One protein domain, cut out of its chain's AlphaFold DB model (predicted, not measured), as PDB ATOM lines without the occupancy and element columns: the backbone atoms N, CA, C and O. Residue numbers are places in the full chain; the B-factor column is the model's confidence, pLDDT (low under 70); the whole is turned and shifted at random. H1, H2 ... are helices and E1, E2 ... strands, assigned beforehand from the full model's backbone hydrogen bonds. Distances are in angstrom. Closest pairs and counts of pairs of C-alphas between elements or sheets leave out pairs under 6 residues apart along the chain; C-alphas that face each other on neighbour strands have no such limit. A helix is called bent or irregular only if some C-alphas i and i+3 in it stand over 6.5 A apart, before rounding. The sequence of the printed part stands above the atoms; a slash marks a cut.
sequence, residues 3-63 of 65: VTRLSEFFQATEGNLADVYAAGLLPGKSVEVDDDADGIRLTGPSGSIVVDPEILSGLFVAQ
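What this domain is: This is residues 3 to 63 of the 65 residues of the protein "Iron-dependent repressor IdeR/DtxR" of Cutibacterium acnes JCM 18916 (UniProt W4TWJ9). The model is a small rounded body with an antiparallel sheet of three strands, E2, E3 and E4, as a wall on one side and a ribbon of two strands, E1 and E5, on another. Helix H2 packs over one face of the wall, along E4, and the short helices H1 and H3 pack on each other near the ribbon. The 61 printed residues hold three named helices and five named strands, in the order E1, H1, H2, E2, E3, E4, H3, E5, and the class is mixed, helices and strands. The larger sheet has the order E2, E3, E4 and the ribbon pairs the first element with the last, both antiparallel. The whole is compact, with a radius of gyration of the C-alphas of 10.2 A and spans of 25 by 23 by 21 A.

Where its parts are: The printed part begins with strand E1, residues 3 to 6, 7.8 A from first to last C-alpha; C-alpha 3 is at (112.348, 140.135, 133.628). Helix H1 is residues 8 to 11, 4.9 A long. Helix H2, the longest helix with 9 residues, is residues 14 to 22 and measures 13.2 A. Strand E2, residues 32 to 36, is 12.3 A long and begins at C-alpha 32, (117.919, 140.449, 125.699). Strand E3, the longest strand, is residues 39 to 44 and measures 16.0 A. Strand E4, residues 47 to 51, is 13.2 A long. Helix H3, residues 55 to 58, is neither bent nor irregular, but only just: C-alphas 55 and 58 are 6.1 A apart. Strand E5, residues 59 to 62, is 10.2 A long and ends at C-alpha 62, (107.987, 137.381, 129.705).

How they stand to each other: E2, E3 and E4 form a meander, each strand the antiparallel neighbour of the one before, with E2 and E4 as edge strands. E2 and E3 are a hairpin, their directions at 154 degrees, with N 34 and O 41 at 3.0 A and N 41 and O 34 at 2.8 A, within hydrogen-bond range. E3 and E4 are a hairpin at 155 degrees, with N 42 and O 49 at 2.8 A and N 49 and O 42 at 2.9 A. H2 is on this sheet at a height over the sheet of 9.5 A; it lies over E4 and runs along the strands, at 23 degrees to E4 on the local plane. The closest C-alphas of H2 and E4 are those of Asp 19 and Ile 49, 6.9 A apart. H1 and H2 touch only at the corner, and only just, with 3 pairs of C-alphas within 8 A; the closest are those of Gln 11 and Leu 17, 5.4 A apart. H1 and H3 touch, the closest C-alphas being those of Phe 10 and Gly 58 at 4.9 A. H1 is not on the sheet; H3 is not on it either, but only just, with 4 pairs of C-alphas within 10 A. E1 and E5 are antiparallel neighbours at 160 degrees, with N 4 and O 60 at 2.9 A and N 60 and O 5 at 3.0 A. E1 is apart from E2, E3 and E4, and so is E5. In H2, 4 of 5 O i to N i+4 pairs are within hydrogen-bond range; H1 and H3 are too short for such a pair, and each has its one O i to N i+3 pair within range.

The domain as a whole: The two C-alphas farthest apart are those of Glu 14 and Gln 63, at 27.7 A. The printed part has no cut. The link from H2 to E2, 9 residues, is short, and the other links are tight. The mean pLDDT of the printed part is 78.3; residues 6 to 15 and 55 to 58 are under 70.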
ATOM      1  N   VAL A   3     112.138 140.955 132.424       74.38
ATOM      2  CA  VAL A   3     112.348 140.135 133.628       74.38
ATOM      3  C   VAL A   3     111.106 140.231 134.510       74.38
ATOM      4  O   VAL A   3     110.697 141.328 134.888       74.38
ATOM      5  N   THR A   4     110.494 139.102 134.858       75.12
ATOM      6  CA  THR A   4     109.298 139.072 135.717       75.12
ATOM      7  C   THR A   4     109.618 138.616 137.131       75.12
ATOM      8  O   THR A   4     109.053 139.148 138.085       75.12
ATOM      9  N   ARG A   5     110.546 137.667 137.290       71.75
ATOM     10  CA  ARG A   5     110.958 137.154 138.600       71.75
ATOM     11  C   ARG A   5     112.368 136.570 138.540       71.75
ATOM     12  O   ARG A   5     112.720 135.891 137.582       71.75
ATOM     13  N   LEU A   6     113.124 136.778 139.615       66.69
ATOM     14  CA  LEU A   6     114.346 136.037 139.929       66.69
ATOM     15  C   LEU A   6     114.010 135.026 141.032       66.69
ATOM     16  O   LEU A   6     113.445 135.418 142.056       66.69
ATOM     17  N   SER A   7     114.282 133.740 140.824       67.19
ATOM     18  CA  SER A   7     114.056 132.701 141.832       67.19
ATOM     19  C   SER A   7     115.119 132.744 142.930       67.19
ATOM     20  O   SER A   7     116.220 133.256 142.738       67.19
ATOM     21  N   GLU A   8     114.797 132.156 144.079       59.75
ATOM     22  CA  GLU A   8     115.733 131.954 145.188       59.75
ATOM     23  C   GLU A   8     116.966 131.119 144.796       59.75
ATOM     24  O   GLU A   8     118.054 131.385 145.290       59.75
ATOM     25  N   PHE A   9     116.840 130.195 143.837       58.81
ATOM     26  CA  PHE A   9     117.966 129.414 143.305       58.81
ATOM     27  C   PHE A   9     118.936 130.264 142.478       58.81
ATOM     28  O   PHE A   9     120.142 130.061 142.549       58.81
ATOM     29  N   PHE A  10     118.425 131.257 141.745       62.38
ATOM     30  CA  PHE A  10     119.256 132.214 141.011       62.38
ATOM     31  C   PHE A  10     119.987 133.182 141.955       62.38
ATOM     32  O   PHE A  10     121.088 133.640 141.665       62.38
ATOM     33  N   GLN A  11     119.373 133.479 143.105       57.56
ATOM     34  CA  GLN A  11     119.928 134.342 144.151       57.56
ATOM     35  C   GLN A  11     120.914 133.616 145.082       57.56
ATOM     36  O   GLN A  11     121.672 134.280 145.784       57.56
ATOM     37  N   ALA A  12     120.906 132.277 145.103       54.69
ATOM     38  CA  ALA A  12     121.682 131.461 146.040       54.69
ATOM     39  C   ALA A  12     123.175 131.336 145.686       54.69
ATOM     40  O   ALA A  12     123.972 130.960 146.545       54.69
ATOM     41  N   THR A  13     123.578 131.666 144.456       63.09
ATOM     42  CA  THR A  13     124.992 131.675 144.061       63.09
ATOM     43  C   THR A  13     125.558 133.080 144.276       63.09
ATOM     44  O   THR A  13     125.280 133.983 143.488       63.09
ATOM     45  N   GLU A  14     126.343 133.280 145.345       57.94
ATOM     46  CA  GLU A  14     126.812 134.603 145.820       57.94
ATOM     47  C   GLU A  14     127.514 135.478 144.757       57.94
ATOM     48  O   GLU A  14     127.511 136.699 144.893       57.94
ATOM     49  N   GLY A  15     128.065 134.902 143.681       64.56
ATOM     50  CA  GLY A  15     128.646 135.668 142.565       64.56
ATOM     51  C   GLY A  15     127.607 136.218 141.580       64.56
ATOM     52  O   GLY A  15     127.607 137.403 141.252       64.56
ATOM     53  N   ASN A  16     126.654 135.381 141.170       70.75
ATOM     54  CA  ASN A  16     125.744 135.707 140.071       70.75
ATOM     55  C   ASN A  16     124.750 136.802 140.445       70.75
ATOM     56  O   ASN A  16     124.360 137.597 139.598       70.75
ATOM     57  N   LEU A  17     124.349 136.878 141.717       73.62
ATOM     58  CA  LEU A  17     123.398 137.893 142.147       73.62
ATOM     59  C   LEU A  17     123.981 139.306 142.001       73.62
ATOM     60  O   LEU A  17     123.302 140.193 141.483       73.62
ATOM     61  N   ALA A  18     125.237 139.514 142.406       80.25
ATOM     62  CA  ALA A  18     125.915 140.801 142.268       80.25
ATOM     63  C   ALA A  18     126.056 141.208 140.794       80.25
ATOM     64  O   ALA A  18     125.750 142.350 140.445       80.25
ATOM     65  N   ASP A  19     126.422 140.264 139.929       81.94
ATOM     66  CA  ASP A  19     126.574 140.495 138.492       81.94
ATOM     67  C   ASP A  19     125.231 140.803 137.806       81.94
ATOM     68  O   ASP A  19     125.140 141.688 136.956       81.94
ATOM     69  N   VAL A  20     124.147 140.158 138.240       80.19
ATOM     70  CA  VAL A  20     122.771 140.422 137.781       80.19
ATOM     71  C   VAL A  20     122.318 141.829 138.175       80.19
ATOM     72  O   VAL A  20     121.750 142.551 137.349       80.19
ATOM     73  N   TYR A  21     122.603 142.253 139.411       82.50
ATOM     74  CA  TYR A  21     122.363 143.632 139.841       82.50
ATOM     75  C   TYR A  21     123.212 144.625 139.035       82.50
ATOM     76  O   TYR A  21     122.681 145.641 138.581       82.50
ATOM     77  N   ALA A  22     124.494 144.325 138.811       85.44
ATOM     78  CA  ALA A  22     125.408 145.175 138.049       85.44
ATOM     79  C   ALA A  22     124.977 145.329 136.580       85.44
ATOM     80  O   ALA A  22     125.043 146.430 136.035       85.44
ATOM     81  N   ALA A  23     124.450 144.269 135.964       86.31
ATOM     82  CA  ALA A  23     123.885 144.289 134.614       86.31
ATOM     83  C   ALA A  23     122.501 144.966 134.529       86.31
ATOM     84  O   ALA A  23     121.997 145.235 133.437       86.31
ATOM     85  N   GLY A  24     121.879 145.287 135.670       86.50
ATOM     86  CA  GLY A  24     120.563 145.925 135.727       86.50
ATOM     87  C   GLY A  24     119.402 144.973 135.415       86.50
ATOM     88  O   GLY A  24     118.326 145.421 135.013       86.50
ATOM     89  N   LEU A  25     119.603 143.668 135.600       85.19
ATOM     90  CA  LEU A  25     118.645 142.603 135.296       85.19
ATOM     91  C   LEU A  25     117.632 142.412 136.436       85.19
ATOM     92  O   LEU A  25     117.574 141.376 137.094       85.19
ATOM     93  N   LEU A  26     116.826 143.445 136.684       83.81
ATOM     94  CA  LEU A  26     115.833 143.471 137.761       83.81
ATOM     95  C   LEU A  26     114.411 143.254 137.241       83.81
ATOM     96  O   LEU A  26     114.129 143.592 136.090       83.81
ATOM     97  N   PRO A  27     113.480 142.763 138.082       82.62
ATOM     98  CA  PRO A  27     112.074 142.674 137.713       82.62
ATOM     99  C   PRO A  27     111.533 143.987 137.125       82.62
ATOM    100  O   PRO A  27     111.780 145.077 137.644       82.62
ATOM    101  N   GLY A  28     110.809 143.878 136.012       80.94
ATOM    102  CA  GLY A  28     110.287 145.003 135.238       80.94
ATOM    103  C   GLY A  28     111.289 145.645 134.274       80.94
ATOM    104  O   GLY A  28     110.914 146.565 133.550       80.94
ATOM    105  N   LYS A  29     112.550 145.194 134.238       85.94
ATOM    106  CA  LYS A  29     113.543 145.663 133.264       85.94
ATOM    107  C   LYS A  29     113.565 144.784 132.025       85.94
ATOM    108  O   LYS A  29     113.299 143.583 132.079       85.94
ATOM    109  N   SER A  30     113.871 145.418 130.899       84.00
ATOM    110  CA  SER A  30     114.080 144.715 129.644       84.00
ATOM    111  C   SER A  30     115.387 143.936 129.687       84.00
ATOM    112  O   SER A  30     116.384 144.410 130.228       84.00
ATOM    113  N   VAL A  31     115.350 142.746 129.105       87.69
ATOM    114  CA  VAL A  31     116.498 141.867 128.917       87.69
ATOM    115  C   VAL A  31     116.473 141.302 127.503       87.69
ATOM    116  O   VAL A  31     115.406 140.944 126.978       87.69
ATOM    117  N   GLU A  32     117.647 141.235 126.898       89.06
ATOM    118  CA  GLU A  32     117.919 140.449 125.699       89.06
ATOM    119  C   GLU A  32     118.632 139.162 126.107       89.06
ATOM    120  O   GLU A  32     119.451 139.164 127.027       89.06
ATOM    121  N   VAL A  33     118.268 138.064 125.454       86.88
ATOM    122  CA  VAL A  33     118.773 136.721 125.747       86.88
ATOM    123  C   VAL A  33     119.317 136.158 124.445       86.88
ATOM    124  O   VAL A  33     118.584 136.146 123.455       86.88
ATOM    125  N   ASP A  34     120.574 135.729 124.457       88.12
ATOM    126  CA  ASP A  34     121.259 135.139 123.306       88.12
ATOM    127  C   ASP A  34     122.111 133.940 123.748       88.12
ATOM    128  O   ASP A  34     122.560 133.884 124.898       88.12
ATOM    129  N   ASP A  35     122.336 132.995 122.843       86.06
ATOM    130  CA  ASP A  35     123.236 131.868 123.079       86.06
ATOM    131  C   ASP A  35     124.695 132.348 122.954       86.06
ATOM    132  O   ASP A  35     125.063 133.058 122.016       86.06
ATOM    133  N   ASP A  36     125.549 131.960 123.898       84.88
ATOM    134  CA  ASP A  36     126.983 132.262 123.907       84.88
ATOM    135  C   ASP A  36     127.794 130.954 123.913       84.88
ATOM    136  O   ASP A  36     127.284 129.889 124.261       84.88
ATOM    137  N   ALA A  37     129.068 130.999 123.516       85.31
ATOM    138  CA  ALA A  37     129.903 129.796 123.459       85.31
ATOM    139  C   ALA A  37     130.097 129.156 124.845       85.31
ATOM    140  O   ALA A  37     130.243 127.936 124.944       85.31
ATOM    141  N   ASP A  38     130.060 129.983 125.892       82.25
ATOM    142  CA  ASP A  38     130.307 129.591 127.279       82.25
ATOM    143  C   ASP A  38     129.021 129.519 128.132       82.25
ATOM    144  O   ASP A  38     129.092 129.279 129.337       82.25
ATOM    145  N   GLY A  39     127.837 129.731 127.542       86.19
ATOM    146  CA  GLY A  39     126.565 129.706 128.268       86.19
ATOM    147  C   GLY A  39     125.481 130.535 127.592       86.19
ATOM    148  O   GLY A  39     125.391 130.588 126.373       86.19
ATOM    149  N   ILE A  40     124.645 131.201 128.383       86.81
ATOM    150  CA  ILE A  40     123.621 132.112 127.865       86.81
ATOM    151  C   ILE A  40     123.978 133.537 128.249       86.81
ATOM    152  O   ILE A  40     124.203 133.851 129.421       86.81
ATOM    153  N   ARG A  41     123.991 134.426 127.261       89.81
ATOM    154  CA  ARG A  41     124.232 135.846 127.463       89.81
ATOM    155  C   ARG A  41     122.924 136.555 127.778       89.81
ATOM    156  O   ARG A  41     121.973 136.527 127.000       89.81
ATOM    157  N   LEU A  42     122.903 137.245 128.911       88.50
ATOM    158  CA  LEU A  42     121.826 138.138 129.312       88.50
ATOM    159  C   LEU A  42     122.325 139.572 129.209       88.50
ATOM    160  O   LEU A  42     123.253 139.952 129.923       88.50
ATOM    161  N   THR A  43     121.703 140.376 128.354       91.50
ATOM    162  CA  THR A  43     122.013 141.802 128.222       91.50
ATOM    163  C   THR A  43     120.905 142.619 128.862       91.50
ATOM    164  O   THR A  43     119.761 142.619 128.402       91.50
ATOM    165  N   GLY A  44     121.247 143.288 129.957       90.19
ATOM    166  CA  GLY A  44     120.393 144.234 130.654       90.19
ATOM    167  C   GLY A  44     120.752 145.687 130.328       90.19
ATOM    168  O   GLY A  44     121.670 145.961 129.555       90.19
ATOM    169  N   PRO A  45     120.049 146.655 130.938       90.00
ATOM    170  CA  PRO A  45     120.242 148.078 130.653       90.00
ATOM    171  C   PRO A  45     121.631 148.615 131.013       90.00
ATOM    172  O   PRO A  45     122.044 149.637 130.468       90.00
ATOM    173  N   SER A  46     122.320 147.968 131.957       92.31
ATOM    174  CA  SER A  46     123.601 148.437 132.497       92.31
ATOM    175  C   SER A  46     124.795 147.609 132.015       92.31
ATOM    176  O   SER A  46     125.934 147.978 132.288       92.31
ATOM    177  N   GLY A  47     124.559 146.501 131.308       91.88
ATOM    178  CA  GLY A  47     125.613 145.618 130.819       91.88
ATOM    179  C   GLY A  47     125.119 144.207 130.523       91.88
ATOM    180  O   GLY A  47     123.922 143.924 130.593       91.88
ATOM    181  N   SER A  48     126.059 143.318 130.215       90.69
ATOM    182  CA  SER A  48     125.775 141.918 129.899       90.69
ATOM    183  C   SER A  48     126.526 140.979 130.831       90.69
ATOM    184  O   SER A  48     127.651 141.272 131.232       90.69
ATOM    185  N   ILE A  49     125.924 139.829 131.110       87.56
ATOM    186  CA  ILE A  49     126.539 138.720 131.843       87.56
ATOM    187  C   ILE A  49     126.359 137.429 131.051       87.56
ATOM    188  O   ILE A  49     125.385 137.294 130.309       87.56
ATOM    189  N   VAL A  50     127.283 136.487 131.215       88.12
ATOM    190  CA  VAL A  50     127.124 135.118 130.714       88.12
ATOM    191  C   VAL A  50     126.827 134.237 131.914       88.12
ATOM    192  O   VAL A  50     127.564 134.258 132.898       88.12
ATOM    193  N   VAL A  51     125.714 133.520 131.853       81.12
ATOM    194  CA  VAL A  51     125.260 132.630 132.918       81.12
ATOM    195  C   VAL A  51     125.226 131.196 132.425       81.12
ATOM    196  O   VAL A  51     124.901 130.922 131.268       81.12
ATOM    197  N   ASP A  52     125.530 130.280 133.337       80.31
ATOM    198  CA  ASP A  52     125.385 128.854 133.088       80.31
ATOM    199  C   ASP A  52     123.896 128.512 132.835       80.31
ATOM    200  O   ASP A  52     123.027 128.934 133.618       80.31
ATOM    201  N   PRO A  53     123.576 127.759 131.766       75.25
ATOM    202  CA  PRO A  53     122.223 127.288 131.479       75.25
ATOM    203  C   PRO A  53     121.528 126.573 132.649       75.25
ATOM    204  O   PRO A  53     120.308 126.679 132.790       75.25
ATOM    205  N   GLU A  54     122.261 125.871 133.517       72.62
ATOM    206  CA  GLU A  54     121.679 125.178 134.675       72.62
ATOM    207  C   GLU A  54     121.112 126.168 135.706       72.62
ATOM    208  O   GLU A  54     120.074 125.926 136.333       72.62
ATOM    209  N   ILE A  55     121.745 127.336 135.827       67.31
ATOM    210  CA  ILE A  55     121.369 128.397 136.767       67.31
ATOM    211  C   ILE A  55     120.179 129.203 136.225       67.31
ATOM    212  O   ILE A  55     119.341 129.685 136.992       67.31
ATOM    213  N   LEU A  56     120.030 129.284 134.901       67.44
ATOM    214  CA  LEU A  56     118.909 129.957 134.235       67.44
ATOM    215  C   LEU A  56     117.532 129.383 134.548       67.44
ATOM    216  O   LEU A  56     116.537 130.090 134.380       67.44
ATOM    217  N   SER A  57     117.463 128.159 135.071       66.31
ATOM    218  CA  SER A  57     116.230 127.581 135.618       66.31
ATOM    219  C   SER A  57     115.543 128.486 136.659       66.31
ATOM    220  O   SER A  57     114.344 128.345 136.911       66.31
ATOM    221  N   GLY A  58     116.271 129.449 137.238       68.12
ATOM    222  CA  GLY A  58     115.746 130.448 138.160       68.12
ATOM    223  C   GLY A  58     115.357 131.818 137.581       68.12
ATOM    224  O   GLY A  58     114.817 132.633 138.332       68.12
ATOM    225  N   LEU A  59     115.597 132.109 136.299       71.75
ATOM    226  CA  LEU A  59     115.235 133.390 135.679       71.75
ATOM    227  C   LEU A  59     113.922 133.262 134.900       71.75
ATOM    228  O   LEU A  59     113.830 132.528 133.921       71.75
ATOM    229  N   PHE A  60     112.914 134.043 135.288       75.81
ATOM    230  CA  PHE A  60     111.642 134.101 134.573       75.81
ATOM    231  C   PHE A  60     111.556 135.386 133.755       75.81
ATOM    232  O   PHE A  60     111.642 136.498 134.291       75.81
ATOM    233  N   VAL A  61     111.355 135.224 132.449       75.56
ATOM    234  CA  VAL A  61     111.180 136.318 131.492       75.56
ATOM    235  C   VAL A  61     109.840 136.182 130.780       75.56
ATOM    236  O   VAL A  61     109.409 135.083 130.442       75.56
ATOM    237  N   ALA A  62     109.170 137.308 130.550       76.38
ATOM    238  CA  ALA A  62     107.987 137.381 129.705       76.38
ATOM    239  C   ALA A  62     108.332 138.067 128.381       76.38
ATOM    240  O   ALA A  62     109.075 139.055 128.340       76.38
ATOM    241  N   GLN A  63     107.782 137.550 127.287       71.19
ATOM    242  CA  GLN A  63     107.839 138.223 125.999       71.19
ATOM    243  C   GLN A  63     106.742 139.292 125.980       71.19
ATOM    244  O   GLN A  63     105.578 138.987 126.236       71.19
TER     245      GLN A  63